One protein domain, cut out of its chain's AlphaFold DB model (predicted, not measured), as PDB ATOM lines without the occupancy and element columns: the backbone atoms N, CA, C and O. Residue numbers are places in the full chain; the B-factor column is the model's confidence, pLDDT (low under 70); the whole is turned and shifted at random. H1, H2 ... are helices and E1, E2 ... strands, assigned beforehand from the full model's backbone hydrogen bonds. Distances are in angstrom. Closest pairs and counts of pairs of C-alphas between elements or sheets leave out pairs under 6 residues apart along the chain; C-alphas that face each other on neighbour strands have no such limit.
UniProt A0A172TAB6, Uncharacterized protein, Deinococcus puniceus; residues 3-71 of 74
ATOM      1  N   ALA A   3       4.625  -5.711  -5.437       76.69
ATOM      2  CA  ALA A   3       4.941  -7.041  -4.934       76.69
ATOM      3  C   ALA A   3       4.379  -7.282  -3.525       76.69
ATOM      4  O   ALA A   3       4.413  -6.404  -2.655       76.69
ATOM      5  N   VAL A   4       3.939  -8.512  -3.296       79.31
ATOM      6  CA  VAL A   4       3.627  -9.141  -2.015       79.31
ATOM      7  C   VAL A   4       4.736 -10.169  -1.760       79.31
ATOM      8  O   VAL A   4       4.586 -11.343  -2.085       79.31
ATOM      9  N   PRO A   5       5.899  -9.738  -1.242       74.38
ATOM     10  CA  PRO A   5       7.122 -10.546  -1.245       74.38
ATOM     11  C   PRO A   5       7.046 -11.804  -0.375       74.38
ATOM     12  O   PRO A   5       7.896 -12.676  -0.494       74.38
ATOM     13  N   THR A   6       6.063 -11.881   0.522       82.06
ATOM     14  CA  THR A   6       5.843 -13.034   1.398       82.06
ATOM     15  C   THR A   6       4.590 -13.820   1.023       82.06
ATOM     16  O   THR A   6       4.165 -14.649   1.821       82.06
ATOM     17  N   ALA A   7       3.962 -13.538  -0.123       81.75
ATOM     18  CA  ALA A   7       2.827 -14.323  -0.596       81.75
ATOM     19  C   ALA A   7       3.257 -15.766  -0.910       81.75
ATOM     20  O   ALA A   7       4.410 -15.990  -1.280       81.75
ATOM     21  N   PRO A   8       2.340 -16.738  -0.780       81.94
ATOM     22  CA  PRO A   8       2.596 -18.098  -1.222       81.94
ATOM     23  C   PRO A   8       2.856 -18.133  -2.733       81.94
ATOM     24  O   PRO A   8       2.225 -17.396  -3.493       81.94
ATOM     25  N   ASP A   9       3.763 -19.016  -3.156       83.69
ATOM     26  CA  ASP A   9       4.065 -19.244  -4.572       83.69
ATOM     27  C   ASP A   9       2.817 -19.700  -5.347       83.69
ATOM     28  O   ASP A   9       1.929 -20.368  -4.797       83.69
ATOM     29  N   GLY A  10       2.761 -19.374  -6.641       85.50
ATOM     30  CA  GLY A  10       1.645 -19.703  -7.526       85.50
ATOM     31  C   GLY A  10       0.573 -18.614  -7.621       85.50
ATOM     32  O   GLY A  10       0.824 -17.437  -7.354       85.50
ATOM     33  N   THR A  11      -0.626 -19.017  -8.054       90.19
ATOM     34  CA  THR A  11      -1.756 -18.115  -8.315       90.19
ATOM     35  C   THR A  11      -2.805 -18.231  -7.222       90.19
ATOM     36  O   THR A  11      -3.418 -19.288  -7.059       90.19
ATOM     37  N   HIS A  12      -3.066 -17.131  -6.518       90.00
ATOM     38  CA  HIS A  12      -4.031 -17.095  -5.420       90.00
ATOM     39  C   HIS A  12      -4.996 -15.915  -5.555       90.00
ATOM     40  O   HIS A  12      -4.560 -14.808  -5.874       90.00
ATOM     41  N   PRO A  13      -6.301 -16.099  -5.298       90.19
ATOM     42  CA  PRO A  13      -7.244 -14.989  -5.295       90.19
ATOM     43  C   PRO A  13      -7.004 -14.071  -4.092       90.19
ATOM     44  O   PRO A  13      -6.685 -14.534  -2.995       90.19
ATOM     45  N   ILE A  14      -7.219 -12.770  -4.289       90.69
ATOM     46  CA  ILE A  14      -7.311 -11.814  -3.185       90.69
ATOM     47  C   ILE A  14      -8.768 -11.743  -2.736       90.69
ATOM     48  O   ILE A  14      -9.648 -11.377  -3.513       90.69
ATOM     49  N   SER A  15      -9.027 -12.094  -1.479       90.50
ATOM     50  CA  SER A  15     -10.387 -12.122  -0.920       90.50
ATOM     51  C   SER A  15     -10.787 -10.806  -0.259       90.50
ATOM     52  O   SER A  15     -11.972 -10.491  -0.179       90.50
ATOM     53  N   ASN A  16      -9.813 -10.047   0.249       92.00
ATOM     54  CA  ASN A  16     -10.040  -8.786   0.950       92.00
ATOM     55  C   ASN A  16      -8.757  -7.941   0.990       92.00
ATOM     56  O   ASN A  16      -7.665  -8.435   0.700       92.00
ATOM     57  N   TYR A  17      -8.867  -6.679   1.397       92.31
ATOM     58  CA  TYR A  17      -7.730  -5.803   1.659       92.31
ATOM     59  C   TYR A  17      -8.008  -4.864   2.833       92.31
ATOM     60  O   TYR A  17      -9.155  -4.557   3.151       92.31
ATOM     61  N   ARG A  18      -6.945  -4.387   3.484       92.06
ATOM     62  CA  ARG A  18      -7.015  -3.354   4.523       92.06
ATOM     63  C   ARG A  18      -6.015  -2.252   4.229       92.06
ATOM     64  O   ARG A  18      -4.851  -2.525   3.942       92.06
ATOM     65  N   LEU A  19      -6.484  -1.016   4.334       89.88
ATOM     66  CA  LEU A  19      -5.675   0.178   4.180       89.88
ATOM     67  C   LEU A  19      -5.664   0.945   5.504       89.88
ATOM     68  O   LEU A  19      -6.715   1.346   5.996       89.88
ATOM     69  N   ASP A  20      -4.475   1.159   6.050       87.81
ATOM     70  CA  ASP A  20      -4.232   2.000   7.213       87.81
ATOM     71  C   ASP A  20      -3.337   3.179   6.807       87.81
ATOM     72  O   ASP A  20      -2.161   3.029   6.468       87.81
ATOM     73  N   LEU A  21      -3.934   4.371   6.803       82.25
ATOM     74  CA  LEU A  21      -3.259   5.642   6.528       82.25
ATOM     75  C   LEU A  21      -2.969   6.435   7.807       82.25
ATOM     76  O   LEU A  21      -2.390   7.517   7.736       82.25
ATOM     77  N   HIS A  22      -3.395   5.932   8.966       81.19
ATOM     78  CA  HIS A  22      -3.342   6.663  10.228       81.19
ATOM     79  C   HIS A  22      -2.081   6.370  11.038       81.19
ATOM     80  O   HIS A  22      -1.824   7.072  12.013       81.19
ATOM     81  N   ASN A  23      -1.286   5.372  10.644       81.94
ATOM     82  CA  ASN A  23      -0.024   5.060  11.298       81.94
ATOM     83  C   ASN A  23       1.120   5.959  10.780       81.94
ATOM     84  O   ASN A  23       1.608   5.740   9.671       81.94
ATOM     85  N   PRO A  24       1.618   6.928  11.571       81.31
ATOM     86  CA  PRO A  24       2.705   7.805  11.136       81.31
ATOM     87  C   PRO A  24       4.056   7.085  10.999       81.31
ATOM     88  O   PRO A  24       4.937   7.592  10.312       81.31
ATOM     89  N   ALA A  25       4.236   5.923  11.641       84.25
ATOM     90  CA  ALA A  25       5.461   5.123  11.542       84.25
ATOM     91  C   ALA A  25       5.473   4.191  10.320       84.25
ATOM     92  O   ALA A  25       6.535   3.719   9.921       84.25
ATOM     93  N   ASP A  26       4.303   3.923   9.740       79.94
ATOM     94  CA  ASP A  26       4.139   3.113   8.533       79.94
ATOM     95  C   ASP A  26       3.078   3.763   7.634       79.94
ATOM     96  O   ASP A  26       1.964   3.241   7.495       79.94
ATOM     97  N   PRO A  27       3.377   4.958   7.089       77.56
ATOM     98  CA  PRO A  27       2.457   5.620   6.187       77.56
ATOM     99  C   PRO A  27       2.264   4.715   4.969       77.56
ATOM    100  O   PRO A  27       3.227   4.149   4.454       77.56
ATOM    101  N   TYR A  28       1.020   4.591   4.495       83.44
ATOM    102  CA  TYR A  28       0.668   3.775   3.320       83.44
ATOM    103  C   TYR A  28       0.631   2.268   3.592       83.44
ATOM    104  O   TYR A  28       0.955   1.454   2.716       83.44
ATOM    105  N   ARG A  29       0.206   1.878   4.800       88.75
ATOM    106  CA  ARG A  29       0.054   0.473   5.150       88.75
ATOM    107  C   ARG A  29      -1.113  -0.179   4.422       88.75
ATOM    108  O   ARG A  29      -2.273   0.070   4.722       88.75
ATOM    109  N   LEU A  30      -0.780  -1.069   3.500       90.94
ATOM    110  CA  LEU A  30      -1.697  -1.886   2.725       90.94
ATOM    111  C   LEU A  30      -1.364  -3.360   2.945       90.94
ATOM    112  O   LEU A  30      -0.223  -3.790   2.739       90.94
ATOM    113  N   ASP A  31      -2.368  -4.122   3.362       92.81
ATOM    114  CA  ASP A  31      -2.295  -5.573   3.456       92.81
ATOM    115  C   ASP A  31      -3.445  -6.201   2.658       92.81
ATOM    116  O   ASP A  31      -4.551  -5.658   2.608       92.81
ATOM    117  N   VAL A  32      -3.189  -7.357   2.057       92.69
ATOM    118  CA  VAL A  32      -4.158  -8.131   1.270       92.69
ATOM    119  C   VAL A  32      -4.384  -9.491   1.911       92.69
ATOM    120  O   VAL A  32      -3.471 -10.057   2.515       92.69
ATOM    121  N   GLN A  33      -5.601 -10.012   1.800       93.81
ATOM    122  CA  GLN A  33      -5.953 -11.333   2.299       93.81
ATOM    123  C   GLN A  33      -5.849 -12.363   1.171       93.81
ATOM    124  O   GLN A  33      -6.557 -12.257   0.169       93.81
ATOM    125  N   ILE A  34      -4.976 -13.353   1.355       90.88
ATOM    126  CA  ILE A  34      -4.692 -14.444   0.420       90.88
ATOM    127  C   ILE A  34      -4.836 -15.755   1.202       90.88
ATOM    128  O   ILE A  34      -4.171 -15.921   2.220       90.88
ATOM    129  N   VAL A  35      -5.705 -16.674   0.766       86.62
ATOM    130  CA  VAL A  35      -5.937 -17.978   1.439       86.62
ATOM    131  C   VAL A  35      -6.110 -17.808   2.963       86.62
ATOM    132  O   VAL A  35      -5.354 -18.346   3.770       86.62
ATOM    133  N   ASP A  36      -7.057 -16.951   3.354       86.25
ATOM    134  CA  ASP A  36      -7.396 -16.619   4.748       86.25
ATOM    135  C   ASP A  36      -6.276 -15.998   5.610       86.25
ATOM    136  O   ASP A  36      -6.477 -15.749   6.800       86.25
ATOM    137  N   GLN A  37      -5.127 -15.656   5.025       91.44
ATOM    138  CA  GLN A  37      -4.006 -15.020   5.719       91.44
ATOM    139  C   GLN A  37      -3.729 -13.613   5.186       91.44
ATOM    140  O   GLN A  37      -3.967 -13.309   4.021       91.44
ATOM    141  N   TRP A  38      -3.227 -12.736   6.058       93.06
ATOM    142  CA  TRP A  38      -2.925 -11.343   5.722       93.06
ATOM    143  C   TRP A  38      -1.460 -11.174   5.335       93.06
ATOM    144  O   TRP A  38      -0.569 -11.503   6.117       93.06
ATOM    145  N   TYR A  39      -1.226 -10.576   4.169       92.12
ATOM    146  CA  TYR A  39       0.102 -10.329   3.624       92.12
ATOM    147  C   TYR A  39       0.327  -8.845   3.375       92.12
ATOM    148  O   TYR A  39      -0.533  -8.152   2.828       92.12
ATOM    149  N   ARG A  40       1.518  -8.366   3.745       90.81
ATOM    150  CA  ARG A  40       1.915  -6.971   3.552       90.81
ATOM    151  C   ARG A  40       2.284  -6.730   2.094       90.81
ATOM    152  O   ARG A  40       3.167  -7.393   1.550       90.81
ATOM    153  N   VAL A  41       1.651  -5.734   1.483       89.81
ATOM    154  CA  VAL A  41       2.041  -5.238   0.161       89.81
ATOM    155  C   VAL A  41       3.203  -4.265   0.325       89.81
ATOM    156  O   VAL A  41       3.167  -3.387   1.190       89.81
ATOM    157  N   LYS A  42       4.235  -4.398  -0.510       85.00
ATOM    158  CA  LYS A  42       5.356  -3.459  -0.529       85.00
ATOM    159  C   LYS A  42       4.950  -2.188  -1.279       85.00
ATOM    160  O   LYS A  42       4.998  -2.148  -2.504       85.00
ATOM    161  N   THR A  43       4.567  -1.160  -0.533       83.06
ATOM    162  CA  THR A  43       4.222   0.179  -1.031       83.06
ATOM    163  C   THR A  43       5.370   1.148  -0.736       83.06
ATOM    164  O   THR A  43       6.001   1.049   0.314       83.06
ATOM    165  N   GLN A  44       5.695   2.049  -1.670       81.06
ATOM    166  CA  GLN A  44       6.763   3.046  -1.472       81.06
ATOM    167  C   GLN A  44       6.210   4.468  -1.368       81.06
ATOM    168  O   GLN A  44       6.839   5.332  -0.760       81.06
ATOM    169  N   CYS A  45       5.034   4.719  -1.945       83.38
ATOM    170  CA  CYS A  45       4.402   6.030  -1.933       83.38
ATOM    171  C   CYS A  45       2.867   5.949  -1.930       83.38
ATOM    172  O   CYS A  45       2.274   4.897  -2.172       83.38
ATOM    173  N   LEU A  46       2.211   7.090  -1.689       83.62
ATOM    174  CA  LEU A  46       0.749   7.201  -1.747       83.62
ATOM    175  C   LEU A  46       0.192   6.842  -3.133       83.62
ATOM    176  O   LEU A  46      -0.861   6.218  -3.227       83.62
ATOM    177  N   SER A  47       0.893   7.218  -4.204       85.69
ATOM    178  CA  SER A  47       0.467   6.921  -5.574       85.69
ATOM    179  C   SER A  47       0.366   5.417  -5.827       85.69
ATOM    180  O   SER A  47      -0.615   4.978  -6.423       85.69
ATOM    181  N   ASP A  48       1.310   4.625  -5.302       83.81
ATOM    182  CA  ASP A  48       1.261   3.159  -5.376       83.81
ATOM    183  C   ASP A  48      -0.007   2.617  -4.717       83.81
ATOM    184  O   ASP A  48      -0.692   1.773  -5.287       83.81
ATOM    185  N   VAL A  49      -0.343   3.128  -3.527       86.56
ATOM    186  CA  VAL A  49      -1.546   2.717  -2.794       86.56
ATOM    187  C   VAL A  49      -2.810   3.029  -3.578       86.56
ATOM    188  O   VAL A  49      -3.678   2.169  -3.672       86.56
ATOM    189  N   LEU A  50      -2.930   4.234  -4.137       86.56
ATOM    190  CA  LEU A  50      -4.139   4.645  -4.854       86.56
ATOM    191  C   LEU A  50      -4.381   3.787  -6.099       86.56
ATOM    192  O   LEU A  50      -5.507   3.348  -6.321       86.56
ATOM    193  N   ILE A  51      -3.323   3.496  -6.863       84.88
ATOM    194  CA  ILE A  51      -3.397   2.583  -8.012       84.88
ATOM    195  C   ILE A  51      -3.858   1.199  -7.548       84.88
ATOM    196  O   ILE A  51      -4.747   0.600  -8.149       84.88
ATOM    197  N   LEU A  52      -3.287   0.697  -6.452       84.56
ATOM    198  CA  LEU A  52      -3.538  -0.661  -5.983       84.56
ATOM    199  C   LEU A  52      -4.937  -0.832  -5.391       84.56
ATOM    200  O   LEU A  52      -5.580  -1.846  -5.636       84.56
ATOM    201  N   VAL A  53      -5.442   0.172  -4.674       87.31
ATOM    202  CA  VAL A  53      -6.842   0.212  -4.236       87.31
ATOM    203  C   VAL A  53      -7.777   0.223  -5.441       87.31
ATOM    204  O   VAL A  53      -8.755  -0.516  -5.428       87.31
ATOM    205  N   GLY A  54      -7.461   0.981  -6.497       87.19
ATOM    206  CA  GLY A  54      -8.237   0.969  -7.740       87.19
ATOM    207  C   GLY A  54      -8.316  -0.424  -8.372       87.19
ATOM    208  O   GLY A  54      -9.400  -0.877  -8.723       87.19
ATOM    209  N   VAL A  55      -7.191  -1.145  -8.427       87.44
ATOM    210  CA  VAL A  55      -7.155  -2.540  -8.897       87.44
ATOM    211  C   VAL A  55      -7.996  -3.451  -7.997       87.44
ATOM    212  O   VAL A  55      -8.831  -4.202  -8.488       87.44
ATOM    213  N   LEU A  56      -7.820  -3.364  -6.675       88.25
ATOM    214  CA  LEU A  56      -8.532  -4.186  -5.684       88.25
ATOM    215  C   LEU A  56     -10.048  -3.944  -5.651       88.25
ATOM    216  O   LEU A  56     -10.796  -4.821  -5.221       88.25
ATOM    217  N   GLN A  57     -10.504  -2.771  -6.090       87.75
ATOM    218  CA  GLN A  57     -11.924  -2.439  -6.224       87.75
ATOM    219  C   GLN A  57     -12.580  -3.073  -7.460       87.75
ATOM    220  O   GLN A  57     -13.809  -3.126  -7.512       87.75
ATOM    221  N   SER A  58     -11.788  -3.603  -8.397       85.94
ATOM    222  CA  SER A  58     -12.250  -4.255  -9.627       85.94
ATOM    223  C   SER A  58     -11.911  -5.754  -9.631       85.94
ATOM    224  O   SER A  58     -11.001  -6.186 -10.338       85.94
ATOM    225  N   PRO A  59     -12.613  -6.584  -8.836       82.12
ATOM    226  CA  PRO A  59     -12.419  -8.027  -8.865       82.12
ATOM    227  C   PRO A  59     -12.850  -8.635 -10.218       82.12
ATOM    228  O   PRO A  59     -13.766  -8.120 -10.860       82.12
ATOM    229  N   PRO A  60     -12.260  -9.774 -10.631       85.25
ATOM    230  CA  PRO A  60     -11.332 -10.600  -9.860       85.25
ATOM    231  C   PRO A  60      -9.896 -10.051  -9.845       85.25
ATOM    232  O   PRO A  60      -9.353  -9.665 -10.877       85.25
ATOM    233  N   VAL A  61      -9.265 -10.087  -8.666       89.06
ATOM    234  CA  VAL A  61      -7.844  -9.751  -8.471       89.06
ATOM    235  C   VAL A  61      -7.116 -10.955  -7.897       89.06
ATOM    236  O   VAL A  61      -7.627 -11.645  -7.011       89.06
ATOM    237  N   GLN A  62      -5.919 -11.213  -8.410       90.31
ATOM    238  CA  GLN A  62      -5.109 -12.362  -8.032       90.31
ATOM    239  C   GLN A  62      -3.682 -11.930  -7.705       90.31
ATOM    240  O   GLN A  62      -3.209 -10.883  -8.144       90.31
ATOM    241  N   VAL A  63      -2.991 -12.755  -6.925       88.81
ATOM    242  CA  VAL A  63      -1.542 -12.702  -6.764       88.81
ATOM    243  C   VAL A  63      -0.935 -13.832  -7.572       88.81
ATOM    244  O   VAL A  63      -1.344 -14.976  -7.395       88.81
ATOM    245  N   ILE A  64       0.014 -13.511  -8.447       89.12
ATOM    246  CA  ILE A  64       0.757 -14.469  -9.272       89.12
ATOM    247  C   ILE A  64       2.238 -14.285  -8.964       89.12
ATOM    248  O   ILE A  64       2.778 -13.206  -9.207       89.12
ATOM    249  N   ASP A  65       2.875 -15.304  -8.390       85.00
ATOM    250  CA  ASP A  65       4.304 -15.290  -8.036       85.00
ATOM    251  C   ASP A  65       4.705 -14.037  -7.231       85.00
ATOM    252  O   ASP A  65       5.703 -13.364  -7.497       85.00
ATOM    253  N   GLY A  66       3.856 -13.673  -6.264       83.00
ATOM    254  CA  GLY A  66       4.050 -12.495  -5.421       83.00
ATOM    255  C   GLY A  66       3.696 -11.159  -6.078       83.00
ATOM    256  O   GLY A  66       3.947 -10.122  -5.475       83.00
ATOM    257  N   TRP A  67       3.089 -11.123  -7.263       86.75
ATOM    258  CA  TRP A  67       2.648  -9.885  -7.915       86.75
ATOM    259  C   TRP A  67       1.135  -9.753  -7.925       86.75
ATOM    260  O   TRP A  67       0.442 -10.687  -8.310       86.75
ATOM    261  N   ILE A  68       0.615  -8.578  -7.559       87.50
ATOM    262  CA  ILE A  68      -0.822  -8.294  -7.672       87.50
ATOM    263  C   ILE A  68      -1.162  -8.008  -9.135       87.50
ATOM    264  O   ILE A  68      -0.586  -7.102  -9.744       87.50
ATOM    265  N   VAL A  69      -2.111  -8.771  -9.670       86.62
ATOM    266  CA  VAL A  69      -2.604  -8.692 -11.044       86.62
ATOM    267  C   VAL A  69      -4.118  -8.504 -10.998       86.62
ATOM    268  O   VAL A  69      -4.847  -9.344 -10.465       86.62
ATOM    269  N   GLY A  70      -4.587  -7.372 -11.520       81.69
ATOM    270  CA  GLY A  70      -6.004  -7.149 -11.797       81.69
ATOM    271  C   GLY A  70      -6.368  -7.682 -13.175       81.69
ATOM    272  O   GLY A  70      -5.519  -7.716 -14.066       81.69
ATOM    273  N   ASN A  71      -7.630  -8.062 -13.364       69.88
ATOM    274  CA  ASN A  71      -8.177  -8.150 -14.711       69.88
ATOM    275  C   ASN A  71      -8.377  -6.717 -15.225       69.88
ATOM    276  O   ASN A  71      -9.365  -6.068 -14.883       69.88
TER     277      ASN A  71
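AT A GLANCE: This is residues 3 to 71 of the 74 residues of an uncharacterized protein of Deinococcus puniceus (UniProt A0A172TAB6). One strongly twisted sheet of five strands has a single helix, H1, packed on one face, making two layers. The long strand E1 bends and joins two parts of the sheet: E2 and E3 beside its later residues, the hairpin E4 and E5 beside its earlier ones. The printed part has 69 residues, with E1, E2, E3, H1, E4, E5 along the chain; the sheet order is E3, E2, E1, E4, E5, all antiparallel, and the class is mixed. It is compact, with a radius of gyration of the C-alphas of 11.2 A, and spans 33 by 22 by 18 A.

HOW THE PARTS SIT: E1, residues 11 to 20, bends by 64 degrees at residue 15. E2, residues 29 to 34, forms a hairpin with it, N 18 and O 31 being 2.8 A apart. E3, residues 37 to 40, completes a meander, each strand the antiparallel neighbour of the one before; N 39 and O 32 are 2.8 A apart. H1, residues 46 to 56, is on the sheet at a height of 6.0 A, over none of the strands, with every O i to N i+4 pair within hydrogen-bond range. E4, residues 61 to 64, pairs with E1, N 63 and O 12 being 2.8 A apart. E5, residues 67 to 70, forms a hairpin with E4, N 69 and O 62 being 2.8 A apart; its closest C-alphas to H1 are those of Gly 70 and Val 55, 5.6 A.

IN THESE COORDINATES: E1 begins at C-alpha 11, (-1.756, -18.115, -8.315), and measures 25.5 A; E2 measures 16.4 A, E3 10.2 A, H1 15.2 A, E4 9.8 A and E5 9.9 A, ending at C-alpha 70, (-6.004, -7.149, -11.797).

THE WHOLE: The C-alphas farthest apart, of Gly 10 and Pro 24, are 33.3 A apart. The printed part has no cut and no long link. Only residue 71 has a pLDDT under 70.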